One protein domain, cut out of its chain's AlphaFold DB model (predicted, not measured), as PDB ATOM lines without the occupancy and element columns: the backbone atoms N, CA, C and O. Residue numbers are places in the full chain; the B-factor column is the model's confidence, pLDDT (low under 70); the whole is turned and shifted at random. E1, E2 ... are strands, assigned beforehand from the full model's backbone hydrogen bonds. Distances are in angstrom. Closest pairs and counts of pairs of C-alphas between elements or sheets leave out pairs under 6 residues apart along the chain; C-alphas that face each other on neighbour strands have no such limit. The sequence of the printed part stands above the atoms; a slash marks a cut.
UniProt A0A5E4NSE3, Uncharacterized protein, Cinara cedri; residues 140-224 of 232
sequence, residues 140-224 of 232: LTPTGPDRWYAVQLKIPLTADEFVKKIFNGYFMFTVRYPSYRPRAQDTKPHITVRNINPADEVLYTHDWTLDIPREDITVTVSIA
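This is residues 140 to 224 of the 232 residues of an uncharacterized protein of Cinara cedri (UniProt A0A5E4NSE3). Two antiparallel sheets, E1-E6-E5 and E2-E3-E4, make a small sandwich with strands crossed at 29 degrees; residues 180 to 186 stick out. The 85 printed residues hold six named strands, E1 to E6, and no named helix: all strand. The whole is only just compact, close to loose, with a radius of gyration of the C-alphas of 14.2 A and spans of 43 by 28 by 18 A.

Find C-alpha 150 at (19.925, -38.822, 43.364), where E1, residues 150 to 156, begins. E2 is 161 to 166, E3 169 to 176, E4 190 to 195, E5 204 to 211, 23.3 A long. E6, 216 to 223, ends at (23.239, -44.148, 45.288).

Look at the antiparallel neighbours E1 and E6, where N 153 and O 219 are within hydrogen-bond range at 2.9 A, and at the hairpin E5 and E6, where N 207 and O 220 are within it at 3.0 A. E2 E3 E4 is a meander, successive antiparallel neighbours, of two hairpins: N 164 and O 171, 3.0 A; N 174 and O 192, 3.0 A. Between sheets, the closest C-alphas of E4 and E5, Val 193 and His 206, are 7.1 A apart.

The printed part has no cut. The link E3 to E4 is long; pLDDT is under 70 at residues 145 and 179 to 187.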
ATOM      1  N   LEU A 140      12.380 -42.957  36.195       91.75
ATOM      2  CA  LEU A 140      12.753 -41.673  36.758       91.75
ATOM      3  C   LEU A 140      14.258 -41.465  36.628       91.75
ATOM      4  O   LEU A 140      15.065 -42.308  37.026       91.75
ATOM      5  N   THR A 141      14.632 -40.311  36.087       87.44
ATOM      6  CA  THR A 141      16.024 -39.895  35.930       87.44
ATOM      7  C   THR A 141      16.383 -38.796  36.930       87.44
ATOM      8  O   THR A 141      15.500 -38.051  37.366       87.44
ATOM      9  N   PRO A 142      17.672 -38.642  37.277       86.56
ATOM     10  CA  PRO A 142      18.144 -37.527  38.090       86.56
ATOM     11  C   PRO A 142      17.680 -36.168  37.565       86.56
ATOM     12  O   PRO A 142      17.656 -35.924  36.359       86.56
ATOM     13  N   THR A 143      17.316 -35.274  38.484       70.00
ATOM     14  CA  THR A 143      16.664 -33.991  38.168       70.00
ATOM     15  C   THR A 143      17.625 -32.891  37.713       70.00
ATOM     16  O   THR A 143      17.174 -31.816  37.320       70.00
ATOM     17  N   GLY A 144      18.940 -33.127  37.730       71.06
ATOM     18  CA  GLY A 144      19.922 -32.160  37.248       71.06
ATOM     19  C   GLY A 144      21.352 -32.706  37.181       71.06
ATOM     20  O   GLY A 144      21.652 -33.720  37.818       71.06
ATOM     21  N   PRO A 145      22.246 -32.028  36.435       69.81
ATOM     22  CA  PRO A 145      23.627 -32.473  36.216       69.81
ATOM     23  C   PRO A 145      24.432 -32.590  37.521       69.81
ATOM     24  O   PRO A 145      25.225 -33.516  37.676       69.81
ATOM     25  N   ASP A 146      24.153 -31.729  38.503       74.94
ATOM     26  CA  ASP A 146      24.861 -31.702  39.792       74.94
ATOM     27  C   ASP A 146      24.329 -32.730  40.810       74.94
ATOM     28  O   ASP A 146      24.845 -32.847  41.922       74.94
ATOM     29  N   ARG A 147      23.274 -33.477  40.459       77.06
ATOM     30  CA  ARG A 147      22.620 -34.478  41.322       77.06
ATOM     31  C   ARG A 147      22.434 -35.815  40.614       77.06
ATOM     32  O   ARG A 147      21.461 -36.513  40.859       77.06
ATOM     33  N   TRP A 148      23.381 -36.195  39.759       83.25
ATOM     34  CA  TRP A 148      23.339 -37.438  38.977       83.25
ATOM     35  C   TRP A 148      23.184 -38.717  39.820       83.25
ATOM     36  O   TRP A 148      22.748 -39.737  39.300       83.25
ATOM     37  N   TYR A 149      23.518 -38.669  41.111       86.94
ATOM     38  CA  TYR A 149      23.429 -39.792  42.044       86.94
ATOM     39  C   TYR A 149      22.100 -39.859  42.812       86.94
ATOM     40  O   TYR A 149      21.932 -40.776  43.612       86.94
ATOM     41  N   ALA A 150      21.173 -38.913  42.609       90.56
ATOM     42  CA  ALA A 150      19.925 -38.822  43.364       90.56
ATOM     43  C   ALA A 150      18.710 -38.533  42.470       90.56
ATOM     44  O   ALA A 150      18.754 -37.708  41.557       90.56
ATOM     45  N   VAL A 151      17.588 -39.174  42.784       92.62
ATOM     46  CA  VAL A 151      16.293 -38.961  42.135       92.62
ATOM     47  C   VAL A 151      15.273 -38.564  43.188       92.62
ATOM     48  O   VAL A 151      15.167 -39.199  44.234       92.62
ATOM     49  N   GLN A 152      14.523 -37.501  42.905       92.56
ATOM     50  CA  GLN A 152      13.431 -37.036  43.751       92.56
ATOM     51  C   GLN A 152      12.110 -37.245  43.032       92.56
ATOM     52  O   GLN A 152      11.965 -36.836  41.881       92.56
ATOM     53  N   LEU A 153      11.145 -37.838  43.726       92.06
ATOM     54  CA  LEU A 153       9.778 -37.959  43.245       92.06
ATOM     55  C   LEU A 153       8.789 -37.431  44.274       92.06
ATOM     56  O   LEU A 153       9.017 -37.522  45.480       92.06
ATOM     57  N   LYS A 154       7.680 -36.892  43.775       91.38
ATOM     58  CA  LYS A 154       6.532 -36.513  44.595       91.38
ATOM     59  C   LYS A 154       5.473 -37.590  44.485       91.38
ATOM     60  O   LYS A 154       5.180 -38.043  43.380       91.38
ATOM     61  N   ILE A 155       4.937 -37.999  45.622       90.19
ATOM     62  CA  ILE A 155       3.934 -39.051  45.719       90.19
ATOM     63  C   ILE A 155       2.747 -38.490  46.508       90.19
ATOM     64  O   ILE A 155       2.964 -37.851  47.543       90.19
ATOM     65  N   PRO A 156       1.509 -38.678  46.025       85.81
ATOM     66  CA  PRO A 156       0.337 -38.182  46.729       85.81
ATOM     67  C   PRO A 156       0.116 -38.991  48.012       85.81
ATOM     68  O   PRO A 156       0.414 -40.188  48.055       85.81
ATOM     69  N   LEU A 157      -0.462 -38.367  49.043       81.06
ATOM     70  CA  LEU A 157      -0.779 -39.041  50.315       81.06
ATOM     71  C   LEU A 157      -1.716 -40.252  50.166       81.06
ATOM     72  O   LEU A 157      -1.741 -41.121  51.029       81.06
ATOM     73  N   THR A 158      -2.482 -40.319  49.079       80.19
ATOM     74  CA  THR A 158      -3.440 -41.397  48.795       80.19
ATOM     75  C   THR A 158      -2.835 -42.606  48.081       80.19
ATOM     76  O   THR A 158      -3.561 -43.552  47.790       80.19
ATOM     77  N   ALA A 159      -1.544 -42.586  47.741       80.12
ATOM     78  CA  ALA A 159      -0.920 -43.694  47.028       80.12
ATOM     79  C   ALA A 159      -0.653 -44.881  47.964       80.12
ATOM     80  O   ALA A 159       0.163 -44.760  48.865       80.12
ATOM     81  N   ASP A 160      -1.264 -46.039  47.712       82.56
ATOM     82  CA  ASP A 160      -1.067 -47.225  48.557       82.56
ATOM     83  C   ASP A 160       0.255 -47.952  48.254       82.56
ATOM     84  O   ASP A 160       1.139 -48.038  49.109       82.56
ATOM     85  N   GLU A 161       0.407 -48.466  47.030       90.00
ATOM     86  CA  GLU A 161       1.595 -49.190  46.569       90.00
ATOM     87  C   GLU A 161       1.824 -48.961  45.072       90.00
ATOM     88  O   GLU A 161       0.895 -49.043  44.268       90.00
ATOM     89  N   PHE A 162       3.061 -48.661  44.682       91.75
ATOM     90  CA  PHE A 162       3.445 -48.518  43.277       91.75
ATOM     91  C   PHE A 162       4.947 -48.729  43.100       91.75
ATOM     92  O   PHE A 162       5.725 -48.673  44.055       91.75
ATOM     93  N   VAL A 163       5.365 -48.944  41.851       94.25
ATOM     94  CA  VAL A 163       6.772 -49.160  41.502       94.25
ATOM     95  C   VAL A 163       7.254 -48.120  40.504       94.25
ATOM     96  O   VAL A 163       6.529 -47.740  39.583       94.25
ATOM     97  N   LYS A 164       8.494 -47.662  40.690       95.19
ATOM     98  CA  LYS A 164       9.229 -46.835  39.724       95.19
ATOM     99  C   LYS A 164      10.580 -47.460  39.430       95.19
ATOM    100  O   LYS A 164      11.210 -48.035  40.318       95.19
ATOM    101  N   LYS A 165      11.045 -47.300  38.197       95.44
ATOM    102  CA  LYS A 165      12.409 -47.654  37.817       95.44
ATOM    103  C   LYS A 165      13.308 -46.451  38.058       95.44
ATOM    104  O   LYS A 165      13.031 -45.362  37.560       95.44
ATOM    105  N   ILE A 166      14.361 -46.636  38.844       93.94
ATOM    106  CA  ILE A 166      15.311 -45.578  39.198       93.94
ATOM    107  C   ILE A 166      16.709 -46.172  39.046       93.94
ATOM    108  O   ILE A 166      17.021 -47.179  39.677       93.94
ATOM    109  N   PHE A 167      17.555 -45.576  38.204       90.69
ATOM    110  CA  PHE A 167      18.837 -46.180  37.814       90.69
ATOM    111  C   PHE A 167      18.639 -47.606  37.246       90.69
ATOM    112  O   PHE A 167      17.876 -47.779  36.297       90.69
ATOM    113  N   ASN A 168      19.297 -48.615  37.832       88.19
ATOM    114  CA  ASN A 168      19.151 -50.036  37.489       88.19
ATOM    115  C   ASN A 168      18.142 -50.775  38.394       88.19
ATOM    116  O   ASN A 168      17.845 -51.953  38.167       88.19
ATOM    117  N   GLY A 169      17.615 -50.090  39.409       91.88
ATOM    118  CA  GLY A 169      16.727 -50.663  40.407       91.88
ATOM    119  C   GLY A 169      15.253 -50.506  40.054       91.88
ATOM    120  O   GLY A 169      14.840 -49.576  39.354       91.88
ATOM    121  N   TYR A 170      14.444 -51.410  40.604       95.25
ATOM    122  CA  TYR A 170      12.986 -51.320  40.587       95.25
ATOM    123  C   TYR A 170      12.550 -51.074  42.023       95.25
ATOM    124  O   TYR A 170      12.754 -51.924  42.883       95.25
ATOM    125  N   PHE A 171      12.004 -49.897  42.307       95.56
ATOM    126  CA  PHE A 171      11.705 -49.464  43.666       95.56
ATOM    127  C   PHE A 171      10.214 -49.536  43.928       95.56
ATOM    128  O   PHE A 171       9.443 -48.821  43.292       95.56
ATOM    129  N   MET A 172       9.832 -50.384  44.876       94.81
ATOM    130  CA  MET A 172       8.481 -50.459  45.410       94.81
ATOM    131  C   MET A 172       8.331 -49.477  46.564       94.81
ATOM    132  O   MET A 172       9.090 -49.516  47.538       94.81
ATOM    133  N   PHE A 173       7.351 -48.596  46.417       93.75
ATOM    134  CA  PHE A 173       6.946 -47.609  47.399       93.75
ATOM    135  C   PHE A 173       5.631 -48.068  48.006       93.75
ATOM    136  O   PHE A 173       4.704 -48.399  47.270       93.75
ATOM    137  N   THR A 174       5.545 -48.049  49.332       91.25
ATOM    138  CA  THR A 174       4.295 -48.317  50.047       91.25
ATOM    139  C   THR A 174       4.071 -47.210  51.064       91.25
ATOM    140  O   THR A 174       4.961 -46.934  51.874       91.25
ATOM    141  N   VAL A 175       2.891 -46.593  51.049       89.12
ATOM    142  CA  VAL A 175       2.470 -45.614  52.057       89.12
ATOM    143  C   VAL A 175       1.357 -46.250  52.874       89.12
ATOM    144  O   VAL A 175       0.352 -46.707  52.343       89.12
ATOM    145  N   ARG A 176       1.537 -46.327  54.193       86.56
ATOM    146  CA  ARG A 176       0.517 -46.853  55.106       86.56
ATOM    147  C   ARG A 176       0.241 -45.871  56.219       86.56
ATOM    148  O   ARG A 176       1.162 -45.359  56.852       86.56
ATOM    149  N   TYR A 177      -1.032 -45.688  56.528       78.81
ATOM    150  CA  TYR A 177      -1.444 -44.944  57.709       78.81
ATOM    151  C   TYR A 177      -1.689 -45.909  58.868       78.81
ATOM    152  O   TYR A 177      -2.343 -46.938  58.677       78.81
ATOM    153  N   PRO A 178      -1.187 -45.612  60.079       70.38
ATOM    154  CA  PRO A 178      -1.549 -46.372  61.265       70.38
ATOM    155  C   PRO A 178      -3.072 -46.374  61.422       70.38
ATOM    156  O   PRO A 178      -3.700 -45.316  61.395       70.38
ATOM    157  N   SER A 179      -3.665 -47.559  61.571       60.50
ATOM    158  CA  SER A 179      -5.117 -47.740  61.667       60.50
ATOM    159  C   SER A 179      -5.744 -46.765  62.672       60.50
ATOM    160  O   SER A 179      -5.339 -46.694  63.835       60.50
ATOM    161  N   TYR A 180      -6.735 -46.026  62.177       49.72
ATOM    162  CA  TYR A 180      -7.475 -44.936  62.810       49.72
ATOM    163  C   TYR A 180      -7.748 -45.173  64.311       49.72
ATOM    164  O   TYR A 180      -8.614 -45.962  64.689       49.72
ATOM    165  N   ARG A 181      -7.049 -44.447  65.195       51.66
ATOM    166  CA  ARG A 181      -7.572 -44.143  66.535       51.66
ATOM    167  C   ARG A 181      -8.235 -42.763  66.459       51.66
ATOM    168  O   ARG A 181      -7.538 -41.817  66.098       51.66
ATOM    169  N   PRO A 182      -9.516 -42.594  66.848       47.66
ATOM    170  CA  PRO A 182     -10.295 -41.359  66.644       47.66
ATOM    171  C   PRO A 182      -9.772 -40.070  67.315       47.66
ATOM    172  O   PRO A 182     -10.470 -39.064  67.326       47.66
ATOM    173  N   ARG A 183      -8.587 -40.085  67.937       45.28
ATOM    174  CA  ARG A 183      -8.015 -38.960  68.694       45.28
ATOM    175  C   ARG A 183      -6.590 -38.566  68.287       45.28
ATOM    176  O   ARG A 183      -6.007 -37.720  68.951       45.28
ATOM    177  N   ALA A 184      -6.020 -39.146  67.232       48.09
ATOM    178  CA  ALA A 184      -4.667 -38.808  66.788       48.09
ATOM    179  C   ALA A 184      -4.712 -37.939  65.521       48.09
ATOM    180  O   ALA A 184      -4.642 -38.461  64.413       48.09
ATOM    181  N   GLN A 185      -4.823 -36.619  65.695       50.28
ATOM    182  CA  GLN A 185      -4.748 -35.636  64.599       50.28
ATOM    183  C   GLN A 185      -3.356 -35.549  63.930       50.28
ATOM    184  O   GLN A 185      -3.239 -34.907  62.897       50.28
ATOM    185  N   ASP A 186      -2.343 -36.261  64.443       55.78
ATOM    186  CA  ASP A 186      -0.941 -36.176  63.991       55.78
ATOM    187  C   ASP A 186      -0.349 -37.529  63.549       55.78
ATOM    188  O   ASP A 186       0.798 -37.866  63.861       55.78
ATOM    189  N   THR A 187      -1.115 -38.371  62.853       66.56
ATOM    190  CA  THR A 187      -0.565 -39.650  62.368       66.56
ATOM    191  C   THR A 187       0.240 -39.442  61.088       66.56
ATOM    192  O   THR A 187      -0.302 -39.361  59.989       66.56
ATOM    193  N   LYS A 188       1.569 -39.360  61.235       76.69
ATOM    194  CA  LYS A 188       2.497 -39.382  60.098       76.69
ATOM    195  C   LYS A 188       2.341 -40.696  59.311       76.69
ATOM    196  O   LYS A 188       2.213 -41.751  59.942       76.69
ATOM    197  N   PRO A 189       2.382 -40.653  57.966       84.12
ATOM    198  CA  PRO A 189       2.395 -41.865  57.160       84.12
ATOM    199  C   PRO A 189       3.664 -42.679  57.435       84.12
ATOM    200  O   PRO A 189       4.744 -42.128  57.655       84.12
ATOM    201  N   HIS A 190       3.531 -44.001  57.408       86.44
ATOM    202  CA  HIS A 190       4.651 -44.927  57.373       86.44
ATOM    203  C   HIS A 190       4.982 -45.240  55.917       86.44
ATOM    204  O   HIS A 190       4.174 -45.848  55.212       86.44
ATOM    205  N   ILE A 191       6.167 -44.827  55.479       88.56
ATOM    206  CA  ILE A 191       6.613 -44.971  54.094       88.56
ATOM    207  C   ILE A 191       7.739 -45.988  54.042       88.56
ATOM    208  O   ILE A 191       8.730 -45.853  54.758       88.56
ATOM    209  N   THR A 192       7.597 -46.990  53.180       90.50
ATOM    210  CA  THR A 192       8.667 -47.945  52.887       90.50
ATOM    211  C   THR A 192       9.096 -47.832  51.440       90.50
ATOM    212  O   THR A 192       8.256 -47.782  50.544       90.50
ATOM    213  N   VAL A 193      10.410 -47.835  51.225       93.38
ATOM    214  CA  VAL A 193      11.029 -47.864  49.900       93.38
ATOM    215  C   VAL A 193      11.929 -49.088  49.835       93.38
ATOM    216  O   VAL A 193      12.826 -49.252  50.663       93.38
ATOM    217  N   ARG A 194      11.693 -49.968  48.863       92.88
ATOM    218  CA  ARG A 194      12.461 -51.207  48.706       92.88
ATOM    219  C   ARG A 194      12.855 -51.414  47.253       92.88
ATOM    220  O   ARG A 194      11.985 -51.448  46.390       92.88
ATOM    221  N   ASN A 195      14.146 -51.631  46.994       93.50
ATOM    222  CA  ASN A 195      14.575 -52.183  45.712       93.50
ATOM    223  C   ASN A 195      14.156 -53.658  45.652       93.50
ATOM    224  O   ASN A 195      14.555 -54.467  46.494       93.50
ATOM    225  N   ILE A 196      13.304 -53.983  44.692       92.44
ATOM    226  CA  ILE A 196      12.762 -55.319  44.457       92.44
ATOM    227  C   ILE A 196      13.438 -56.025  43.280       92.44
ATOM    228  O   ILE A 196      13.008 -57.111  42.897       92.44
ATOM    229  N   ASN A 197      14.481 -55.428  42.696       90.75
ATOM    230  CA  ASN A 197      15.325 -56.091  41.715       90.75
ATOM    231  C   ASN A 197      16.388 -56.936  42.433       90.75
ATOM    232  O   ASN A 197      17.363 -56.374  42.933       90.75
ATOM    233  N   PRO A 198      16.248 -58.271  42.489       83.69
ATOM    234  CA  PRO A 198      17.223 -59.106  43.181       83.69
ATOM    235  C   PRO A 198      18.581 -59.165  42.461       83.69
ATOM    236  O   PRO A 198      19.553 -59.628  43.054       83.69
ATOM    237  N   ALA A 199      18.661 -58.744  41.193       84.75
ATOM    238  CA  ALA A 199      19.903 -58.736  40.423       84.75
ATOM    239  C   ALA A 199      20.717 -57.444  40.588       84.75
ATOM    240  O   ALA A 199      21.869 -57.406  40.146       84.75
ATOM    241  N   ASP A 200      20.138 -56.406  41.196       87.50
ATOM    242  CA  ASP A 200      20.773 -55.104  41.360       87.50
ATOM    243  C   ASP A 200      21.717 -55.089  42.570       87.50
ATOM    244  O   ASP A 200      21.318 -55.354  43.703       87.50
ATOM    245  N   GLU A 201      22.986 -54.790  42.313       82.19
ATOM    246  CA  GLU A 201      24.050 -54.742  43.323       82.19
ATOM    247  C   GLU A 201      24.331 -53.333  43.827       82.19
ATOM    248  O   GLU A 201      25.101 -53.159  44.775       82.19
ATOM    249  N   VAL A 202      23.744 -52.318  43.193       84.69
ATOM    250  CA  VAL A 202      23.964 -50.941  43.606       84.69
ATOM    251  C   VAL A 202      23.314 -50.737  44.972       84.69
ATOM    252  O   VAL A 202      22.154 -51.078  45.209       84.69
ATOM    253  N   LEU A 203      24.085 -50.178  45.903       87.81
ATOM    254  CA  LEU A 203      23.576 -49.810  47.214       87.81
ATOM    255  C   LEU A 203      22.885 -48.454  47.119       87.81
ATOM    256  O   LEU A 203      23.432 -47.505  46.558       87.81
ATOM    257  N   TYR A 204      21.698 -48.362  47.711       90.81
ATOM    258  CA  TYR A 204      20.891 -47.148  47.708       90.81
ATOM    259  C   TYR A 204      20.540 -46.713  49.123       90.81
ATOM    260  O   TYR A 204      20.291 -47.538  50.004       90.81
ATOM    261  N   THR A 205      20.448 -45.404  49.314       92.25
ATOM    262  CA  THR A 205      19.820 -44.776  50.473       92.25
ATOM    263  C   THR A 205      18.527 -44.102  50.042       92.25
ATOM    264  O   THR A 205      18.330 -43.771  48.869       92.25
ATOM    265  N   HIS A 206      17.610 -43.930  50.986       91.94
ATOM    266  CA  HIS A 206      16.374 -43.211  50.740       91.94
ATOM    267  C   HIS A 206      15.980 -42.378  51.951       91.94
ATOM    268  O   HIS A 206      16.240 -42.764  53.090       91.94
ATOM    269  N   ASP A 207      15.344 -41.247  51.677       92.38
ATOM    270  CA  ASP A 207      14.768 -40.353  52.675       92.38
ATOM    271  C   ASP A 207      13.457 -39.768  52.142       92.38
ATOM    272  O   ASP A 207      13.213 -39.765  50.931       92.38
ATOM    273  N   TRP A 208      12.597 -39.282  53.030       93.00
ATOM    274  CA  TRP A 208      11.320 -38.699  52.647       93.00
ATOM    275  C   TRP A 208      10.928 -37.515  53.526       93.00
ATOM    276  O   TRP A 208      11.204 -37.462  54.723       93.00
ATOM    277  N   THR A 209      10.221 -36.565  52.925       90.88
ATOM    278  CA  THR A 209       9.666 -35.399  53.610       90.88
ATOM    279  C   THR A 209       8.193 -35.230  53.267       90.88
ATOM    280  O   THR A 209       7.761 -35.531  52.156       90.88
ATOM    281  N   LEU A 210       7.407 -34.768  54.240       87.81
ATOM    282  CA  LEU A 210       5.974 -34.519  54.090       87.81
ATOM    283  C   LEU A 210       5.719 -33.017  53.932       87.81
ATOM    284  O   LEU A 210       6.045 -32.241  54.831       87.81
ATOM    285  N   ASP A 211       5.096 -32.625  52.824       84.88
ATOM    286  CA  ASP A 211       4.609 -31.268  52.568       84.88
ATOM    287  C   ASP A 211       3.101 -31.224  52.868       84.88
ATOM    288  O   ASP A 211       2.266 -31.486  52.004       84.88
ATOM    289  N   ILE A 212       2.752 -30.939  54.130       76.88
ATOM    290  CA  ILE A 212       1.356 -30.912  54.609       76.88
ATOM    291  C   ILE A 212       0.493 -29.919  53.806       76.88
ATOM    292  O   ILE A 212      -0.593 -30.313  53.390       76.88
ATOM    293  N   PRO A 213       0.934 -28.670  53.536       79.88
ATOM    294  CA  PRO A 213       0.155 -27.733  52.724       79.88
ATOM    295  C   PRO A 213      -0.196 -28.229  51.319       79.88
ATOM    296  O   PRO A 213      -1.181 -27.767  50.748       79.88
ATOM    297  N   ARG A 214       0.632 -29.106  50.741       76.38
ATOM    298  CA  ARG A 214       0.438 -29.638  49.387       76.38
ATOM    299  C   ARG A 214      -0.087 -31.064  49.350       76.38
ATOM    300  O   ARG A 214      -0.329 -31.560  48.260       76.38
ATOM    301  N   GLU A 215      -0.263 -31.691  50.511       83.00
ATOM    302  CA  GLU A 215      -0.687 -33.088  50.628       83.00
ATOM    303  C   GLU A 215       0.188 -34.058  49.806       83.00
ATOM    304  O   GLU A 215      -0.276 -35.082  49.304       83.00
ATOM    305  N   ASP A 216       1.484 -33.741  49.716       89.19
ATOM    306  CA  ASP A 216       2.474 -34.488  48.944       89.19
ATOM    307  C   ASP A 216       3.601 -34.983  49.855       89.19
ATOM    308  O   ASP A 216       4.067 -34.287  50.762       89.19
ATOM    309  N   ILE A 217       4.118 -36.170  49.563       89.75
ATOM    310  CA  ILE A 217       5.379 -36.657  50.120       89.75
ATOM    311  C   ILE A 217       6.440 -36.531  49.029       89.75
ATOM    312  O   ILE A 217       6.253 -36.990  47.905       89.75
ATOM    313  N   THR A 218       7.587 -35.951  49.363       92.62
ATOM    314  CA  THR A 218       8.773 -36.006  48.506       92.62
ATOM    315  C   THR A 218       9.679 -37.132  48.975       92.62
ATOM    316  O   THR A 218      10.158 -37.101  50.105       92.62
ATOM    317  N   VAL A 219       9.945 -38.109  48.112       93.38
ATOM    318  CA  VAL A 219      10.893 -39.196  48.374       93.38
ATOM    319  C   VAL A 219      12.156 -38.964  47.558       93.38
ATOM    320  O   VAL A 219      12.088 -38.685  46.361       93.38
ATOM    321  N   THR A 220      13.311 -39.079  48.207       93.75
ATOM    322  CA  THR A 220      14.627 -39.023  47.569       93.75
ATOM    323  C   THR A 220      15.260 -40.405  47.623       93.75
ATOM    324  O   THR A 220      15.383 -40.972  48.704       93.75
ATOM    325  N   VAL A 221      15.678 -40.932  46.474       94.06
ATOM    326  CA  VAL A 221      16.463 -42.167  46.359       94.06
ATOM    327  C   VAL A 221      17.836 -41.810  45.809       94.06
ATOM    328  O   VAL A 221      17.926 -41.172  44.759       94.06
ATOM    329  N   SER A 222      18.895 -42.227  46.497       92.81
ATOM    330  CA  SER A 222      20.277 -41.886  46.153       92.81
ATOM    331  C   SER A 222      21.161 -43.125  46.113       92.81
ATOM    332  O   SER A 222      20.960 -44.055  46.890       92.81
ATOM    333  N   ILE A 223      22.167 -43.143  45.241       90.88
ATOM    334  CA  ILE A 223      23.239 -44.148  45.288       90.88
ATOM    335  C   ILE A 223      24.069 -43.899  46.556       90.88
ATOM    336  O   ILE A 223      24.484 -42.768  46.817       90.88
ATOM    337  N   ALA A 224      24.303 -44.941  47.353       84.94
ATOM    338  CA  ALA A 224      25.099 -44.849  48.571       84.94
ATOM    339  C   ALA A 224      26.568 -44.559  48.218       84.94
ATOM    340  O   ALA A 224      27.239 -45.353  47.559       84.94
TER     341      ALA A 224